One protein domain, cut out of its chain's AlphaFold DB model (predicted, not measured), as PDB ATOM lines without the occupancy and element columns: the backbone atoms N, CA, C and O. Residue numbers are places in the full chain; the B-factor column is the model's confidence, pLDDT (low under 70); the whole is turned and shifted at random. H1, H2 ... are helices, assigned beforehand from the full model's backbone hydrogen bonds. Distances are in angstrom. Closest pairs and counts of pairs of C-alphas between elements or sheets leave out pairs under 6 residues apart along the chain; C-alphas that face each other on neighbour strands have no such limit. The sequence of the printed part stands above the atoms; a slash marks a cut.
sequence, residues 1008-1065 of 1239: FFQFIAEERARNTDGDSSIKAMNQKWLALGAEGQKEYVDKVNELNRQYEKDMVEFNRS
ATOM      1  N   PHE A1008     139.294 113.363 147.126       80.12
ATOM      2  CA  PHE A1008     140.301 112.309 147.236       80.12
ATOM      3  C   PHE A1008     141.692 112.702 146.709       80.12
ATOM      4  O   PHE A1008     142.710 112.358 147.297       80.12
ATOM      5  N   PHE A1009     141.760 113.411 145.584       82.38
ATOM      6  CA  PHE A1009     143.024 113.863 145.001       82.38
ATOM      7  C   PHE A1009     143.585 115.103 145.699       82.38
ATOM      8  O   PHE A1009     144.800 115.261 145.720       82.38
ATOM      9  N   GLN A1010     142.727 115.934 146.296       83.19
ATOM     10  CA  GLN A1010     143.145 117.015 147.188       83.19
ATOM     11  C   GLN A1010     143.804 116.439 148.448       83.19
ATOM     12  O   GLN A1010     144.905 116.839 148.807       83.19
ATOM     13  N   PHE A1011     143.190 115.410 149.035       83.50
ATOM     14  CA  PHE A1011     143.786 114.638 150.119       83.50
ATOM     15  C   PHE A1011     145.110 113.983 149.718       83.50
ATOM     16  O   PHE A1011     146.089 114.102 150.441       83.50
ATOM     17  N   ILE A1012     145.183 113.346 148.544       81.38
ATOM     18  CA  ILE A1012     146.446 112.785 148.040       81.38
ATOM     19  C   ILE A1012     147.511 113.872 147.880       81.38
ATOM     20  O   ILE A1012     148.672 113.612 148.166       81.38
ATOM     21  N   ALA A1013     147.152 115.054 147.382       80.25
ATOM     22  CA  ALA A1013     148.097 116.148 147.205       80.25
ATOM     23  C   ALA A1013     148.631 116.648 148.558       80.25
ATOM     24  O   ALA A1013     149.840 116.806 148.700       80.25
ATOM     25  N   GLU A1014     147.760 116.807 149.558       79.62
ATOM     26  CA  GLU A1014     148.143 117.206 150.920       79.62
ATOM     27  C   GLU A1014     148.963 116.121 151.638       79.62
ATOM     28  O   GLU A1014     149.974 116.423 152.262       79.62
ATOM     29  N   GLU A1015     148.602 114.847 151.493       73.69
ATOM     30  CA  GLU A1015     149.343 113.727 152.084       73.69
ATOM     31  C   GLU A1015     150.683 113.459 151.396       73.69
ATOM     32  O   GLU A1015     151.641 113.054 152.051       73.69
ATOM     33  N   ARG A1016     150.785 113.693 150.083       74.69
ATOM     34  CA  ARG A1016     152.069 113.649 149.367       74.69
ATOM     35  C   ARG A1016     152.967 114.820 149.736       74.69
ATOM     36  O   ARG A1016     154.176 114.653 149.720       74.69
ATOM     37  N   ALA A1017     152.394 115.974 150.071       72.88
ATOM     38  CA  ALA A1017     153.155 117.122 150.550       72.88
ATOM     39  C   ALA A1017     153.648 116.935 151.998       72.88
ATOM     40  O   ALA A1017     154.723 117.417 152.329       72.88
ATOM     41  N   ARG A1018     152.897 116.217 152.851       66.06
ATOM     42  CA  ARG A1018     153.295 115.906 154.242       66.06
ATOM     43  C   ARG A1018     154.295 114.754 154.375       66.06
ATOM     44  O   ARG A1018     154.941 114.647 155.409       66.06
ATOM     45  N   ASN A1019     154.382 113.866 153.385       61.41
ATOM     46  CA  ASN A1019     155.138 112.618 153.477       61.41
ATOM     47  C   ASN A1019     156.230 112.589 152.400       61.41
ATOM     48  O   ASN A1019     155.969 112.161 151.274       61.41
ATOM     49  N   THR A1020     157.432 113.064 152.728       59.00
ATOM     50  CA  THR A1020     158.537 113.190 151.762       59.00
ATOM     51  C   THR A1020     159.262 111.873 151.476       59.00
ATOM     52  O   THR A1020     159.822 111.749 150.393       59.00
ATOM     53  N   ASP A1021     159.159 110.856 152.348       53.84
ATOM     54  CA  ASP A1021     159.980 109.629 152.252       53.84
ATOM     55  C   ASP A1021     159.195 108.296 152.359       53.84
ATOM     56  O   ASP A1021     159.758 107.248 152.668       53.84
ATOM     57  N   GLY A1022     157.881 108.289 152.077       62.12
ATOM     58  CA  GLY A1022     157.042 107.072 152.110       62.12
ATOM     59  C   GLY A1022     156.201 106.835 150.847       62.12
ATOM     60  O   GLY A1022     155.809 107.788 150.177       62.12
ATOM     61  N   ASP A1023     155.885 105.561 150.548       59.66
ATOM     62  CA  ASP A1023     155.213 105.088 149.317       59.66
ATOM     63  C   ASP A1023     153.981 105.941 148.934       59.66
ATOM     64  O   ASP A1023     152.880 105.815 149.478       59.66
ATOM     65  N   SER A1024     154.186 106.843 147.969       65.75
ATOM     66  CA  SER A1024     153.210 107.826 147.477       65.75
ATOM     67  C   SER A1024     152.242 107.246 146.435       65.75
ATOM     68  O   SER A1024     151.451 107.971 145.799       65.75
ATOM     69  N   SER A1025     152.282 105.920 146.272       70.44
ATOM     70  CA  SER A1025     151.370 105.123 145.468       70.44
ATOM     71  C   SER A1025     149.912 105.460 145.768       70.44
ATOM     72  O   SER A1025     149.458 105.516 146.913       70.44
ATOM     73  N   ILE A1026     149.128 105.615 144.698       70.19
ATOM     74  CA  ILE A1026     147.683 105.878 144.768       70.19
ATOM     75  C   ILE A1026     146.977 104.798 145.602       70.19
ATOM     76  O   ILE A1026     145.968 105.079 146.241       70.19
ATOM     77  N   LYS A1027     147.507 103.567 145.631       76.50
ATOM     78  CA  LYS A1027     146.944 102.459 146.411       76.50
ATOM     79  C   LYS A1027     147.158 102.646 147.917       76.50
ATOM     80  O   LYS A1027     146.210 102.426 148.668       76.50
ATOM     81  N   ALA A1028     148.345 103.090 148.337       76.44
ATOM     82  CA  ALA A1028     148.656 103.385 149.736       76.44
ATOM     83  C   ALA A1028     147.844 104.588 150.239       76.44
ATOM     84  O   ALA A1028     147.196 104.522 151.283       76.44
ATOM     85  N   MET A1029     147.751 105.644 149.428       76.69
ATOM     86  CA  MET A1029     146.927 106.810 149.756       76.69
ATOM     87  C   MET A1029     145.427 106.490 149.784       76.69
ATOM     88  O   MET A1029     144.695 107.050 150.592       76.69
ATOM     89  N   ASN A1030     144.948 105.550 148.962       77.56
ATOM     90  CA  ASN A1030     143.559 105.086 149.030       77.56
ATOM     91  C   ASN A1030     143.264 104.329 150.333       77.56
ATOM     92  O   ASN A1030     142.183 104.468 150.893       77.56
ATOM     93  N   GLN A1031     144.230 103.573 150.859       79.69
ATOM     94  CA  GLN A1031     144.077 102.953 152.175       79.69
ATOM     95  C   GLN A1031     144.045 103.996 153.294       79.69
ATOM     96  O   GLN A1031     143.163 103.919 154.146       79.69
ATOM     97  N   LYS A1032     144.915 105.014 153.243       78.69
ATOM     98  CA  LYS A1032     144.874 106.143 154.188       78.69
ATOM     99  C   LYS A1032     143.549 106.911 154.110       78.69
ATOM    100  O   LYS A1032     142.937 107.181 155.135       78.69
ATOM    101  N   TRP A1033     143.042 107.164 152.904       77.75
ATOM    102  CA  TRP A1033     141.739 107.805 152.689       77.75
ATOM    103  C   TRP A1033     140.572 107.001 153.270       77.75
ATOM    104  O   TRP A1033     139.635 107.572 153.821       77.75
ATOM    105  N   LEU A1034     140.611 105.670 153.161       78.62
ATOM    106  CA  LEU A1034     139.605 104.791 153.760       78.62
ATOM    107  C   LEU A1034     139.718 104.741 155.294       78.62
ATOM    108  O   LEU A1034     138.694 104.592 155.955       78.62
ATOM    109  N   ALA A1035     140.924 104.909 155.845       80.00
ATOM    110  CA  ALA A1035     141.171 104.935 157.287       80.00
ATOM    111  C   ALA A1035     140.662 106.216 157.980       80.00
ATOM    112  O   ALA A1035     140.306 106.151 159.151       80.00
ATOM    113  N   LEU A1036     140.543 107.346 157.265       76.12
ATOM    114  CA  LEU A1036     139.966 108.603 157.787       76.12
ATOM    115  C   LEU A1036     138.486 108.511 158.198       76.12
ATOM    116  O   LEU A1036     137.977 109.413 158.863       76.12
ATOM    117  N   GLY A1037     137.778 107.450 157.798       76.62
ATOM    118  CA  GLY A1037     136.363 107.279 158.119       76.62
ATOM    119  C   GLY A1037     135.452 108.331 157.470       76.62
ATOM    120  O   GLY A1037     135.880 109.185 156.694       76.62
ATOM    121  N   ALA A1038     134.149 108.243 157.747       71.31
ATOM    122  CA  ALA A1038     133.147 109.095 157.101       71.31
ATOM    123  C   ALA A1038     133.253 110.578 157.508       71.31
ATOM    124  O   ALA A1038     132.926 111.442 156.698       71.31
ATOM    125  N   GLU A1039     133.721 110.867 158.725       68.56
ATOM    126  CA  GLU A1039     133.865 112.235 159.243       68.56
ATOM    127  C   GLU A1039     135.101 112.932 158.659       68.56
ATOM    128  O   GLU A1039     134.968 114.019 158.101       68.56
ATOM    129  N   GLY A1040     136.260 112.265 158.621       74.62
ATOM    130  CA  GLY A1040     137.468 112.817 158.000       74.62
ATOM    131  C   GLY A1040     137.344 112.985 156.481       74.62
ATOM    132  O   GLY A1040     137.819 113.966 155.919       74.62
ATOM    133  N   GLN A1041     136.635 112.084 155.788       79.75
ATOM    134  CA  GLN A1041     136.337 112.255 154.356       79.75
ATOM    135  C   GLN A1041     135.405 113.444 154.084       79.75
ATOM    136  O   GLN A1041     135.499 114.059 153.017       79.75
ATOM    137  N   LYS A1042     134.511 113.774 155.027       82.19
ATOM    138  CA  LYS A1042     133.555 114.877 154.891       82.19
ATOM    139  C   LYS A1042     134.262 116.232 154.875       82.19
ATOM    140  O   LYS A1042     133.943 117.043 154.015       82.19
ATOM    141  N   GLU A1043     135.294 116.429 155.691       81.88
ATOM    142  CA  GLU A1043     136.082 117.674 155.704       81.88
ATOM    143  C   GLU A1043     136.735 117.982 154.349       81.88
ATOM    144  O   GLU A1043     136.698 119.115 153.870       81.88
ATOM    145  N   TYR A1044     137.299 116.974 153.677       83.88
ATOM    146  CA  TYR A1044     137.881 117.148 152.341       83.88
ATOM    147  C   TYR A1044     136.818 117.324 151.252       83.88
ATOM    148  O   TYR A1044     137.068 117.979 150.238       83.88
ATOM    149  N   VAL A1045     135.632 116.738 151.431       81.94
ATOM    150  CA  VAL A1045     134.483 116.979 150.547       81.94
ATOM    151  C   VAL A1045     133.997 118.418 150.693       81.94
ATOM    152  O   VAL A1045     133.802 119.079 149.676       81.94
ATOM    153  N   ASP A1046     133.889 118.929 151.916       84.06
ATOM    154  CA  ASP A1046     133.453 120.297 152.191       84.06
ATOM    155  C   ASP A1046     134.492 121.325 151.707       84.06
ATOM    156  O   ASP A1046     134.127 122.276 151.013       84.06
ATOM    157  N   LYS A1047     135.796 121.067 151.907       84.25
ATOM    158  CA  LYS A1047     136.891 121.872 151.324       84.25
ATOM    159  C   LYS A1047     136.824 121.931 149.797       84.25
ATOM    160  O   LYS A1047     136.957 123.001 149.207       84.25
ATOM    161  N   VAL A1048     136.594 120.798 149.130       85.00
ATOM    162  CA  VAL A1048     136.491 120.767 147.662       85.00
ATOM    163  C   VAL A1048     135.193 121.391 147.160       85.00
ATOM    164  O   VAL A1048     135.183 121.966 146.073       85.00
ATOM    165  N   ASN A1049     134.105 121.325 147.923       83.44
ATOM    166  CA  ASN A1049     132.871 122.028 147.581       83.44
ATOM    167  C   ASN A1049     133.064 123.547 147.643       83.44
ATOM    168  O   ASN A1049     132.649 124.238 146.714       83.44
ATOM    169  N   GLU A1050     133.760 124.060 148.660       86.56
ATOM    170  CA  GLU A1050     134.060 125.492 148.760       86.56
ATOM    171  C   GLU A1050     135.037 125.948 147.664       86.56
ATOM    172  O   GLU A1050     134.775 126.934 146.978       86.56
ATOM    173  N   LEU A1051     136.091 125.174 147.383       85.56
ATOM    174  CA  LEU A1051     136.987 125.461 146.256       85.56
ATOM    175  C   LEU A1051     136.258 125.410 144.904       85.56
ATOM    176  O   LEU A1051     136.570 126.183 144.002       85.56
ATOM    177  N   ASN A1052     135.279 124.513 144.728       83.62
ATOM    178  CA  ASN A1052     134.462 124.496 143.510       83.62
ATOM    179  C   ASN A1052     133.574 125.738 143.425       83.62
ATOM    180  O   ASN A1052     133.427 126.297 142.341       83.62
ATOM    181  N   ARG A1053     133.022 126.194 144.553       87.19
ATOM    182  CA  ARG A1053     132.240 127.431 144.623       87.19
ATOM    183  C   ARG A1053     133.090 128.653 144.270       87.19
ATOM    184  O   ARG A1053     132.593 129.553 143.597       87.19
ATOM    185  N   GLN A1054     134.357 128.677 144.681       82.94
ATOM    186  CA  GLN A1054     135.325 129.709 144.297       82.94
ATOM    187  C   GLN A1054     135.664 129.627 142.804       82.94
ATOM    188  O   GLN A1054     135.458 130.591 142.081       82.94
ATOM    189  N   TYR A1055     136.009 128.443 142.295       85.69
ATOM    190  CA  TYR A1055     136.270 128.228 140.868       85.69
ATOM    191  C   TYR A1055     135.094 128.619 139.958       85.69
ATOM    192  O   TYR A1055     135.295 129.131 138.858       85.69
ATOM    193  N   GLU A1056     133.852 128.373 140.381       82.25
ATOM    194  CA  GLU A1056     132.668 128.799 139.632       82.25
ATOM    195  C   GLU A1056     132.545 130.325 139.570       82.25
ATOM    196  O   GLU A1056     132.209 130.855 138.508       82.25
ATOM    197  N   LYS A1057     132.866 131.032 140.661       86.06
ATOM    198  CA  LYS A1057     132.942 132.501 140.670       86.06
ATOM    199  C   LYS A1057     134.062 132.986 139.748       86.06
ATOM    200  O   LYS A1057     133.780 133.758 138.831       86.06
ATOM    201  N   ASP A1058     135.260 132.426 139.879       83.88
ATOM    202  CA  ASP A1058     136.429 132.797 139.077       83.88
ATOM    203  C   ASP A1058     136.195 132.538 137.582       83.88
ATOM    204  O   ASP A1058     136.581 133.333 136.731       83.88
ATOM    205  N   MET A1059     135.511 131.448 137.213       80.38
ATOM    206  CA  MET A1059     135.158 131.155 135.819       80.38
ATOM    207  C   MET A1059     134.130 132.134 135.255       80.38
ATOM    208  O   MET A1059     134.174 132.458 134.064       80.38
ATOM    209  N   VAL A1060     133.176 132.586 136.071       83.25
ATOM    210  CA  VAL A1060     132.210 133.612 135.664       83.25
ATOM    211  C   VAL A1060     132.920 134.953 135.467       83.25
ATOM    212  O   VAL A1060     132.641 135.642 134.484       83.25
ATOM    213  N   GLU A1061     133.868 135.295 136.335       82.56
ATOM    214  CA  GLU A1061     134.705 136.492 136.211       82.56
ATOM    215  C   GLU A1061     135.644 136.414 135.001       82.56
ATOM    216  O   GLU A1061     135.664 137.328 134.174       82.56
ATOM    217  N   PHE A1062     136.299 135.274 134.782       84.44
ATOM    218  CA  PHE A1062     137.121 135.023 133.601       84.44
ATOM    219  C   PHE A1062     136.299 135.131 132.312       84.44
ATOM    220  O   PHE A1062     136.705 135.822 131.383       84.44
ATOM    221  N   ASN A1063     135.103 134.537 132.247       78.56
ATOM    222  CA  ASN A1063     134.225 134.656 131.074       78.56
ATOM    223  C   ASN A1063     133.737 136.100 130.831       78.56
ATOM    224  O   ASN A1063     133.373 136.443 129.701       78.56
ATOM    225  N   ARG A1064     133.712 136.949 131.867       81.19
ATOM    226  CA  ARG A1064     133.405 138.384 131.753       81.19
ATOM    227  C   ARG A1064     134.620 139.213 131.326       81.19
ATOM    228  O   ARG A1064     134.412 140.221 130.636       81.19
ATOM    229  N   SER A1065     135.833 138.776 131.673       81.50
ATOM    230  CA  SER A1065     137.104 139.409 131.300       81.50
ATOM    231  C   SER A1065     137.295 139.504 129.778       81.50
ATOM    232  O   SER A1065     136.705 138.749 128.993       81.50
TER     233      SER A1065
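Overview. This is residues 1008 to 1065 of the 1239 residues of the protein "Hypothetical protein" of Noctiluca scintillans (UniProt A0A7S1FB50). A long helix, H3, and a short one, H2, meet at a tight corner as a V, and the short first helix, H1, sits in the mouth of the V, crosswise to both. Residues 1049 to 1064 of H3 stick out beyond this small body as a long arm. The printed part has 58 residues with three named helices, H1, H2 and H3 in chain order, and no named strand; its class is all helix. The whole is loose, with a radius of gyration of the C-alphas of 14.7 A, and elongated, spanning 44 by 25 by 16 A.

Arrangement. H1, residues 1008 to 1018, touches H2, residues 1026 to 1035, about perpendicular at 81 degrees; the closest C-alphas, of Ile 1012 and Met 1029, are 6.2 A apart. H3, residues 1037 to 1064, touches H1 with residues 1044 to 1048 alone, about perpendicular at 77 degrees; the closest C-alphas, of Phe 1011 and Tyr 1044, are 6.8 A apart. H2 and H3 are close but not clearly touching, the closest C-alphas, of Trp 1033 and Gln 1041, being 7.2 A apart. They run opposite ways at a steep tilt of 62 degrees. Every O i to N i+4 pair is within hydrogen-bond range in H1 and H2, and 23 of 24 are in H3.

Along the chain. H1 begins at C-alpha 1008 (140.301, 112.309, 147.236) and is 15.2 A long from first to last C-alpha. H2 begins at C-alpha 1026 (147.683, 105.878, 144.768) and measures 14.1 A. H3, 40.9 A long, ends at C-alpha 1064 (133.405, 138.384, 131.753).

Size, cuts and confidence. The C-alphas farthest apart, of Gly 1022 and Arg 1064, are 44.2 A apart. The printed part has no cut. The link from H1 to H2 is short. Residues 1017 to 1023 stand free. The mean pLDDT of the printed part is 77.8; residues 1018 to 1024 and residue 1039 are under 70.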